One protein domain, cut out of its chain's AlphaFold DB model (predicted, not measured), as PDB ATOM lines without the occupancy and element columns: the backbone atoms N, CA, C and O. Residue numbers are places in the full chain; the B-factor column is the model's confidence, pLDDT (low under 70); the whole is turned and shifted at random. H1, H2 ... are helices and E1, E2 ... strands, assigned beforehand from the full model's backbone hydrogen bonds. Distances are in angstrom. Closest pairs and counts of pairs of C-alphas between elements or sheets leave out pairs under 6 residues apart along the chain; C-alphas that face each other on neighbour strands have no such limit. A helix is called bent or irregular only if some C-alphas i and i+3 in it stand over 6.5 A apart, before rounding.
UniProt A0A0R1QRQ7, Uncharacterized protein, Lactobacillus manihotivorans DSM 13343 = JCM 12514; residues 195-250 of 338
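AT A GLANCE: This is residues 195 to 250 of the 338 residues of an uncharacterized protein of Lactobacillus manihotivorans DSM 13343 = JCM 12514 (UniProt A0A0R1QRQ7). A two-stranded hairpin, E1 and E2, makes one wall of a small domain; H3 packs on it at E1 and H1 at E2, while H2 packs on H1. Residues 208 to 209 pair briefly, antiparallel, with residues 244 to 245 of E2. The 56 printed residues, class mixed, run H1 H2 H3 E1 E2; they are compact, radius of gyration of the C-alphas 10.1 A, spanning 28 by 19 by 19 A.

HOW THE PARTS SIT: Look first at E1, residues 236 to 240, and E2, residues 244 to 249: antiparallel, 164 degrees, with N 237 and O 248 2.9 A apart. H3, residues 223 to 233, comes closest to E1 at C-alphas 227 and 238, 5.6 A. H1, residues 195 to 204, touches H3 at C-alphas 195 and 226, 6.4 A, and H2, residues 214 to 221, at C-alphas 198 and 215, 5.9 A. Every O i to N i+4 pair is within hydrogen-bond range in H1 and H2, and 4 of 7 in H3.

IN THESE COORDINATES: Find C-alpha 195 at (145.448, 58.009, 63.476), where H1 begins; E2, 15.9 A long, ends at C-alpha 249 at (156.932, 53.464, 77.947). H3 measures 16.9 A and is only just irregular: C-alphas 229 and 232 are 6.7 A apart.

THE WHOLE: The printed part has no cut and no long link, and no printed residue is under 70.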
ATOM      1  N   GLN A 195     144.867  58.993  62.553       92.38
ATOM      2  CA  GLN A 195     145.448  58.009  63.476       92.38
ATOM      3  C   GLN A 195     146.974  58.154  63.598       92.38
ATOM      4  O   GLN A 195     147.541  58.058  64.692       92.38
ATOM      5  N   GLN A 196     147.645  58.381  62.469       93.19
ATOM      6  CA  GLN A 196     149.094  58.549  62.421       93.19
ATOM      7  C   GLN A 196     149.521  59.870  63.067       93.19
ATOM      8  O   GLN A 196     150.517  59.910  63.785       93.19
ATOM      9  N   GLN A 197     148.731  60.935  62.899       92.75
ATOM     10  CA  GLN A 197     148.954  62.209  63.587       92.75
ATOM     11  C   GLN A 197     148.824  62.062  65.107       92.75
ATOM     12  O   GLN A 197     149.674  62.565  65.841       92.75
ATOM     13  N   VAL A 198     147.816  61.324  65.587       95.25
ATOM     14  CA  VAL A 198     147.660  61.032  67.021       95.25
ATOM     15  C   VAL A 198     148.848  60.225  67.551       95.25
ATOM     16  O   VAL A 198     149.410  60.571  68.587       95.25
ATOM     17  N   SER A 199     149.285  59.195  66.823       93.94
ATOM     18  CA  SER A 199     150.444  58.374  67.206       93.94
ATOM     19  C   SER A 199     151.741  59.188  67.253       93.94
ATOM     20  O   SER A 199     152.506  59.078  68.210       93.94
ATOM     21  N   ALA A 200     151.970  60.057  66.265       91.38
ATOM     22  CA  ALA A 200     153.114  60.965  66.243       91.38
ATOM     23  C   ALA A 200     153.074  61.973  67.403       91.38
ATOM     24  O   ALA A 200     154.095  62.215  68.049       91.38
ATOM     25  N   TYR A 201     151.895  62.527  67.707       92.88
ATOM     26  CA  TYR A 201     151.715  63.431  68.842       92.88
ATOM     27  C   TYR A 201     152.052  62.730  70.161       92.88
ATOM     28  O   TYR A 201     152.855  63.237  70.941       92.88
ATOM     29  N   LEU A 202     151.483  61.547  70.395       93.38
ATOM     30  CA  LEU A 202     151.678  60.780  71.624       93.38
ATOM     31  C   LEU A 202     153.118  60.288  71.815       93.38
ATOM     32  O   LEU A 202     153.569  60.162  72.948       93.38
ATOM     33  N   LEU A 203     153.854  60.034  70.731       91.25
ATOM     34  CA  LEU A 203     155.280  59.718  70.813       91.25
ATOM     35  C   LEU A 203     156.113  60.946  71.226       91.25
ATOM     36  O   LEU A 203     157.090  60.822  71.963       91.25
ATOM     37  N   LYS A 204     155.746  62.136  70.736       88.00
ATOM     38  CA  LYS A 204     156.494  63.383  70.955       88.00
ATOM     39  C   LYS A 204     156.196  64.032  72.308       88.00
ATOM     40  O   LYS A 204     157.089  64.619  72.920       88.00
ATOM     41  N   HIS A 205     154.945  63.975  72.748       89.31
ATOM     42  CA  HIS A 205     154.451  64.672  73.930       89.31
ATOM     43  C   HIS A 205     154.233  63.700  75.091       89.31
ATOM     44  O   HIS A 205     153.821  62.564  74.902       89.31
ATOM     45  N   ARG A 206     154.490  64.159  76.325       89.38
ATOM     46  CA  ARG A 206     154.312  63.330  77.536       89.38
ATOM     47  C   ARG A 206     152.874  62.873  77.745       89.38
ATOM     48  O   ARG A 206     152.657  61.819  78.335       89.38
ATOM     49  N   TYR A 207     151.927  63.688  77.303       93.50
ATOM     50  CA  TYR A 207     150.507  63.410  77.358       93.50
ATOM     51  C   TYR A 207     149.784  64.229  76.285       93.50
ATOM     52  O   TYR A 207     150.359  65.152  75.702       93.50
ATOM     53  N   MET A 208     148.528  63.879  76.047       95.50
ATOM     54  CA  MET A 208     147.551  64.615  75.255       95.50
ATOM     55  C   MET A 208     146.353  64.926  76.155       95.50
ATOM     56  O   MET A 208     145.958  64.073  76.944       95.50
ATOM     57  N   ASP A 209     145.783  66.120  76.038       94.38
ATOM     58  CA  ASP A 209     144.537  66.531  76.690       94.38
ATOM     59  C   ASP A 209     143.592  67.180  75.662       94.38
ATOM     60  O   ASP A 209     143.846  67.176  74.452       94.38
ATOM     61  N   GLN A 210     142.486  67.738  76.149       93.94
ATOM     62  CA  GLN A 210     141.473  68.410  75.333       93.94
ATOM     63  C   GLN A 210     142.029  69.604  74.535       93.94
ATOM     64  O   GLN A 210     141.476  69.932  73.480       93.94
ATOM     65  N   ASP A 211     143.146  70.208  74.963       92.69
ATOM     66  CA  ASP A 211     143.773  71.329  74.250       92.69
ATOM     67  C   ASP A 211     144.351  70.886  72.890       92.69
ATOM     68  O   ASP A 211     144.595  71.719  72.015       92.69
ATOM     69  N   ALA A 212     144.522  69.576  72.656       93.19
ATOM     70  CA  ALA A 212     144.921  69.024  71.359       93.19
ATOM     71  C   ALA A 212     143.796  69.044  70.296       93.19
ATOM     72  O   ALA A 212     144.017  68.647  69.147       93.19
ATOM     73  N   GLY A 213     142.587  69.500  70.649       93.44
ATOM     74  CA  GLY A 213     141.497  69.767  69.710       93.44
ATOM     75  C   GLY A 213     141.023  68.523  68.952       93.44
ATOM     76  O   GLY A 213     140.612  67.528  69.546       93.44
ATOM     77  N   SER A 214     141.068  68.558  67.617       94.50
ATOM     78  CA  SER A 214     140.598  67.445  66.775       94.50
ATOM     79  C   SER A 214     141.388  66.144  66.976       94.50
ATOM     80  O   SER A 214     140.831  65.060  66.772       94.50
ATOM     81  N   LEU A 215     142.652  66.224  67.412       95.44
ATOM     82  CA  LEU A 215     143.460  65.044  67.742       95.44
ATOM     83  C   LEU A 215     142.908  64.317  68.969       95.44
ATOM     84  O   LEU A 215     142.821  63.091  68.947       95.44
ATOM     85  N   TRP A 216     142.461  65.058  69.988       96.88
ATOM     86  CA  TRP A 216     141.819  64.487  71.173       96.88
ATOM     87  C   TRP A 216     140.532  63.744  70.799       96.88
ATOM     88  O   TRP A 216     140.343  62.582  71.157       96.88
ATOM     89  N   THR A 217     139.680  64.363  69.979       95.81
ATOM     90  CA  THR A 217     138.455  63.717  69.481       95.81
ATOM     91  C   THR A 217     138.761  62.456  68.668       95.81
ATOM     92  O   THR A 217     138.109  61.428  68.852       95.81
ATOM     93  N   THR A 218     139.773  62.509  67.798       96.44
ATOM     94  CA  THR A 218     140.210  61.351  66.998       96.44
ATOM     95  C   THR A 218     140.693  60.216  67.894       96.44
ATOM     96  O   THR A 218     140.312  59.065  67.683       96.44
ATOM     97  N   LEU A 219     141.496  60.533  68.913       97.25
ATOM     98  CA  LEU A 219     141.984  59.563  69.885       97.25
ATOM     99  C   LEU A 219     140.827  58.832  70.571       97.25
ATOM    100  O   LEU A 219     140.828  57.605  70.611       97.25
ATOM    101  N   LEU A 220     139.832  59.567  71.074       96.12
ATOM    102  CA  LEU A 220     138.687  58.969  71.764       96.12
ATOM    103  C   LEU A 220     137.861  58.060  70.842       96.12
ATOM    104  O   LEU A 220     137.407  57.000  71.270       96.12
ATOM    105  N   GLN A 221     137.699  58.441  69.571       96.19
ATOM    106  CA  GLN A 221     136.952  57.660  68.580       96.19
ATOM    107  C   GLN A 221     137.701  56.412  68.095       96.19
ATOM    108  O   GLN A 221     137.061  55.432  67.716       96.19
ATOM    109  N   GLN A 222     139.037  56.446  68.077       95.56
ATOM    110  CA  GLN A 222     139.881  55.413  67.459       95.56
ATOM    111  C   GLN A 222     140.862  54.757  68.443       95.56
ATOM    112  O   GLN A 222     141.898  54.218  68.039       95.56
ATOM    113  N   LYS A 223     140.565  54.808  69.747       95.12
ATOM    114  CA  LYS A 223     141.485  54.375  70.812       95.12
ATOM    115  C   LYS A 223     141.992  52.944  70.619       95.12
ATOM    116  O   LYS A 223     143.175  52.680  70.824       95.12
ATOM    117  N   ASP A 224     141.122  52.034  70.181       94.44
ATOM    118  CA  ASP A 224     141.453  50.616  70.045       94.44
ATOM    119  C   ASP A 224     142.379  50.391  68.847       94.44
ATOM    120  O   ASP A 224     143.344  49.634  68.939       94.44
ATOM    121  N   GLN A 225     142.150  51.108  67.742       93.94
ATOM    122  CA  GLN A 225     143.014  51.065  66.564       93.94
ATOM    123  C   GLN A 225     144.387  51.673  66.864       93.94
ATOM    124  O   GLN A 225     145.403  51.106  66.463       93.94
ATOM    125  N   ILE A 226     144.433  52.793  67.591       94.75
ATOM    126  CA  ILE A 226     145.689  53.429  68.008       94.75
ATOM    127  C   ILE A 226     146.445  52.506  68.965       94.75
ATOM    128  O   ILE A 226     147.623  52.246  68.749       94.75
ATOM    129  N   SER A 227     145.788  51.940  69.977       94.06
ATOM    130  CA  SER A 227     146.426  50.986  70.890       94.06
ATOM    131  C   SER A 227     146.986  49.775  70.134       94.06
ATOM    132  O   SER A 227     148.147  49.404  70.321       94.06
ATOM    133  N   ALA A 228     146.211  49.208  69.204       92.88
ATOM    134  CA  ALA A 228     146.587  48.010  68.455       92.88
ATOM    135  C   ALA A 228     147.872  48.158  67.625       92.88
ATOM    136  O   ALA A 228     148.559  47.156  67.422       92.88
ATOM    137  N   VAL A 229     148.226  49.362  67.157       92.00
ATOM    138  CA  VAL A 229     149.472  49.557  66.389       92.00
ATOM    139  C   VAL A 229     150.726  49.589  67.270       92.00
ATOM    140  O   VAL A 229     151.812  49.251  66.795       92.00
ATOM    141  N   TRP A 230     150.582  49.913  68.559       93.56
ATOM    142  CA  TRP A 230     151.676  49.927  69.539       93.56
ATOM    143  C   TRP A 230     151.912  48.562  70.197       93.56
ATOM    144  O   TRP A 230     153.059  48.206  70.479       93.56
ATOM    145  N   GLN A 231     150.855  47.758  70.363       91.62
ATOM    146  CA  GLN A 231     150.905  46.426  70.990       91.62
ATOM    147  C   GLN A 231     152.020  45.497  70.467       91.62
ATOM    148  O   GLN A 231     152.656  44.830  71.288       91.62
ATOM    149  N   PRO A 232     152.318  45.427  69.149       91.06
ATOM    150  CA  PRO A 232     153.363  44.550  68.640       91.06
ATOM    151  C   PRO A 232     154.743  44.806  69.244       91.06
ATOM    152  O   PRO A 232     155.515  43.858  69.325       91.06
ATOM    153  N   LEU A 233     155.054  46.032  69.682       91.44
ATOM    154  CA  LEU A 233     156.343  46.334  70.307       91.44
ATOM    155  C   LEU A 233     156.463  45.743  71.715       91.44
ATOM    156  O   LEU A 233     157.547  45.326  72.098       91.44
ATOM    157  N   GLN A 234     155.354  45.602  72.450       89.31
ATOM    158  CA  GLN A 234     155.339  45.183  73.864       89.31
ATOM    159  C   GLN A 234     156.104  46.131  74.809       89.31
ATOM    160  O   GLN A 234     156.490  45.737  75.907       89.31
ATOM    161  N   ARG A 235     156.295  47.382  74.385       90.81
ATOM    162  CA  ARG A 235     156.963  48.445  75.143       90.81
ATOM    163  C   ARG A 235     156.028  49.611  75.441       90.81
ATOM    164  O   ARG A 235     156.024  50.125  76.554       90.81
ATOM    165  N   PHE A 236     155.238  50.016  74.450       92.44
ATOM    166  CA  PHE A 236     154.352  51.165  74.564       92.44
ATOM    167  C   PHE A 236     152.914  50.750  74.860       92.44
ATOM    168  O   PHE A 236     152.360  49.887  74.177       92.44
ATOM    169  N   TYR A 237     152.301  51.410  75.841       92.75
ATOM    170  CA  TYR A 237     150.922  51.176  76.255       92.75
ATOM    171  C   TYR A 237     150.144  52.486  76.229       92.75
ATOM    172  O   TYR A 237     150.537  53.461  76.865       92.75
ATOM    173  N   LEU A 238     149.037  52.509  75.490       95.88
ATOM    174  CA  LEU A 238     148.143  53.659  75.479       95.88
ATOM    175  C   LEU A 238     147.254  53.630  76.727       95.88
ATOM    176  O   LEU A 238     146.422  52.737  76.876       95.88
ATOM    177  N   GLU A 239     147.417  54.626  77.590       95.00
ATOM    178  CA  GLU A 239     146.524  54.915  78.710       95.00
ATOM    179  C   GLU A 239     145.621  56.094  78.323       95.00
ATOM    180  O   GLU A 239     146.110  57.102  77.811       95.00
ATOM    181  N   VAL A 240     144.313  55.972  78.553       95.00
ATOM    182  CA  VAL A 240     143.329  57.047  78.341       95.00
ATOM    183  C   VAL A 240     142.531  57.195  79.632       95.00
ATOM    184  O   VAL A 240     141.779  56.289  79.991       95.00
ATOM    185  N   GLY A 241     142.757  58.300  80.338       91.81
ATOM    186  CA  GLY A 241     141.977  58.720  81.497       91.81
ATOM    187  C   GLY A 241     140.792  59.598  81.091       91.81
ATOM    188  O   GLY A 241     140.446  59.693  79.913       91.81
ATOM    189  N   ASP A 242     140.185  60.262  82.073       90.69
ATOM    190  CA  ASP A 242     138.988  61.084  81.853       90.69
ATOM    191  C   ASP A 242     139.283  62.352  81.030       90.69
ATOM    192  O   ASP A 242     138.494  62.755  80.174       90.69
ATOM    193  N   ASP A 243     140.436  62.979  81.267       92.56
ATOM    194  CA  ASP A 243     140.833  64.269  80.690       92.56
ATOM    195  C   ASP A 243     142.255  64.268  80.100       92.56
ATOM    196  O   ASP A 243     142.755  65.312  79.670       92.56
ATOM    197  N   TYR A 244     142.899  63.099  80.035       95.19
ATOM    198  CA  TYR A 244     144.222  62.933  79.441       95.19
ATOM    199  C   TYR A 244     144.406  61.580  78.757       95.19
ATOM    200  O   TYR A 244     143.708  60.605  79.026       95.19
ATOM    201  N   ALA A 245     145.425  61.500  77.914       96.56
ATOM    202  CA  ALA A 245     145.974  60.250  77.429       96.56
ATOM    203  C   ALA A 245     147.495  60.302  77.397       96.56
ATOM    204  O   ALA A 245     148.089  61.357  77.177       96.56
ATOM    205  N   ALA A 246     148.131  59.157  77.599       94.88
ATOM    206  CA  ALA A 246     149.577  59.037  77.598       94.88
ATOM    207  C   ALA A 246     150.005  57.740  76.913       94.88
ATOM    208  O   ALA A 246     149.401  56.684  77.108       94.88
ATOM    209  N   LEU A 247     151.082  57.819  76.133       94.19
ATOM    210  CA  LEU A 247     151.784  56.640  75.649       94.19
ATOM    211  C   LEU A 247     152.854  56.276  76.678       94.19
ATOM    212  O   LEU A 247     153.918  56.892  76.747       94.19
ATOM    213  N   LEU A 248     152.531  55.311  77.531       92.06
ATOM    214  CA  LEU A 248     153.427  54.838  78.574       92.06
ATOM    215  C   LEU A 248     154.523  53.981  77.959       92.06
ATOM    216  O   LEU A 248     154.239  53.104  77.151       92.06
ATOM    217  N   ASP A 249     155.759  54.217  78.377       90.56
ATOM    218  CA  ASP A 249     156.932  53.464  77.947       90.56
ATOM    219  C   ASP A 249     157.388  52.534  79.082       90.56
ATOM    220  O   ASP A 249     157.743  53.013  80.161       90.56
ATOM    221  N   ALA A 250     157.367  51.222  78.842       87.81
ATOM    222  CA  ALA A 250     157.777  50.197  79.805       87.81
ATOM    223  C   ALA A 250     159.256  50.268  80.186       87.81
ATOM    224  O   ALA A 250     159.619  49.891  81.298       87.81
TER     225      ALA A 250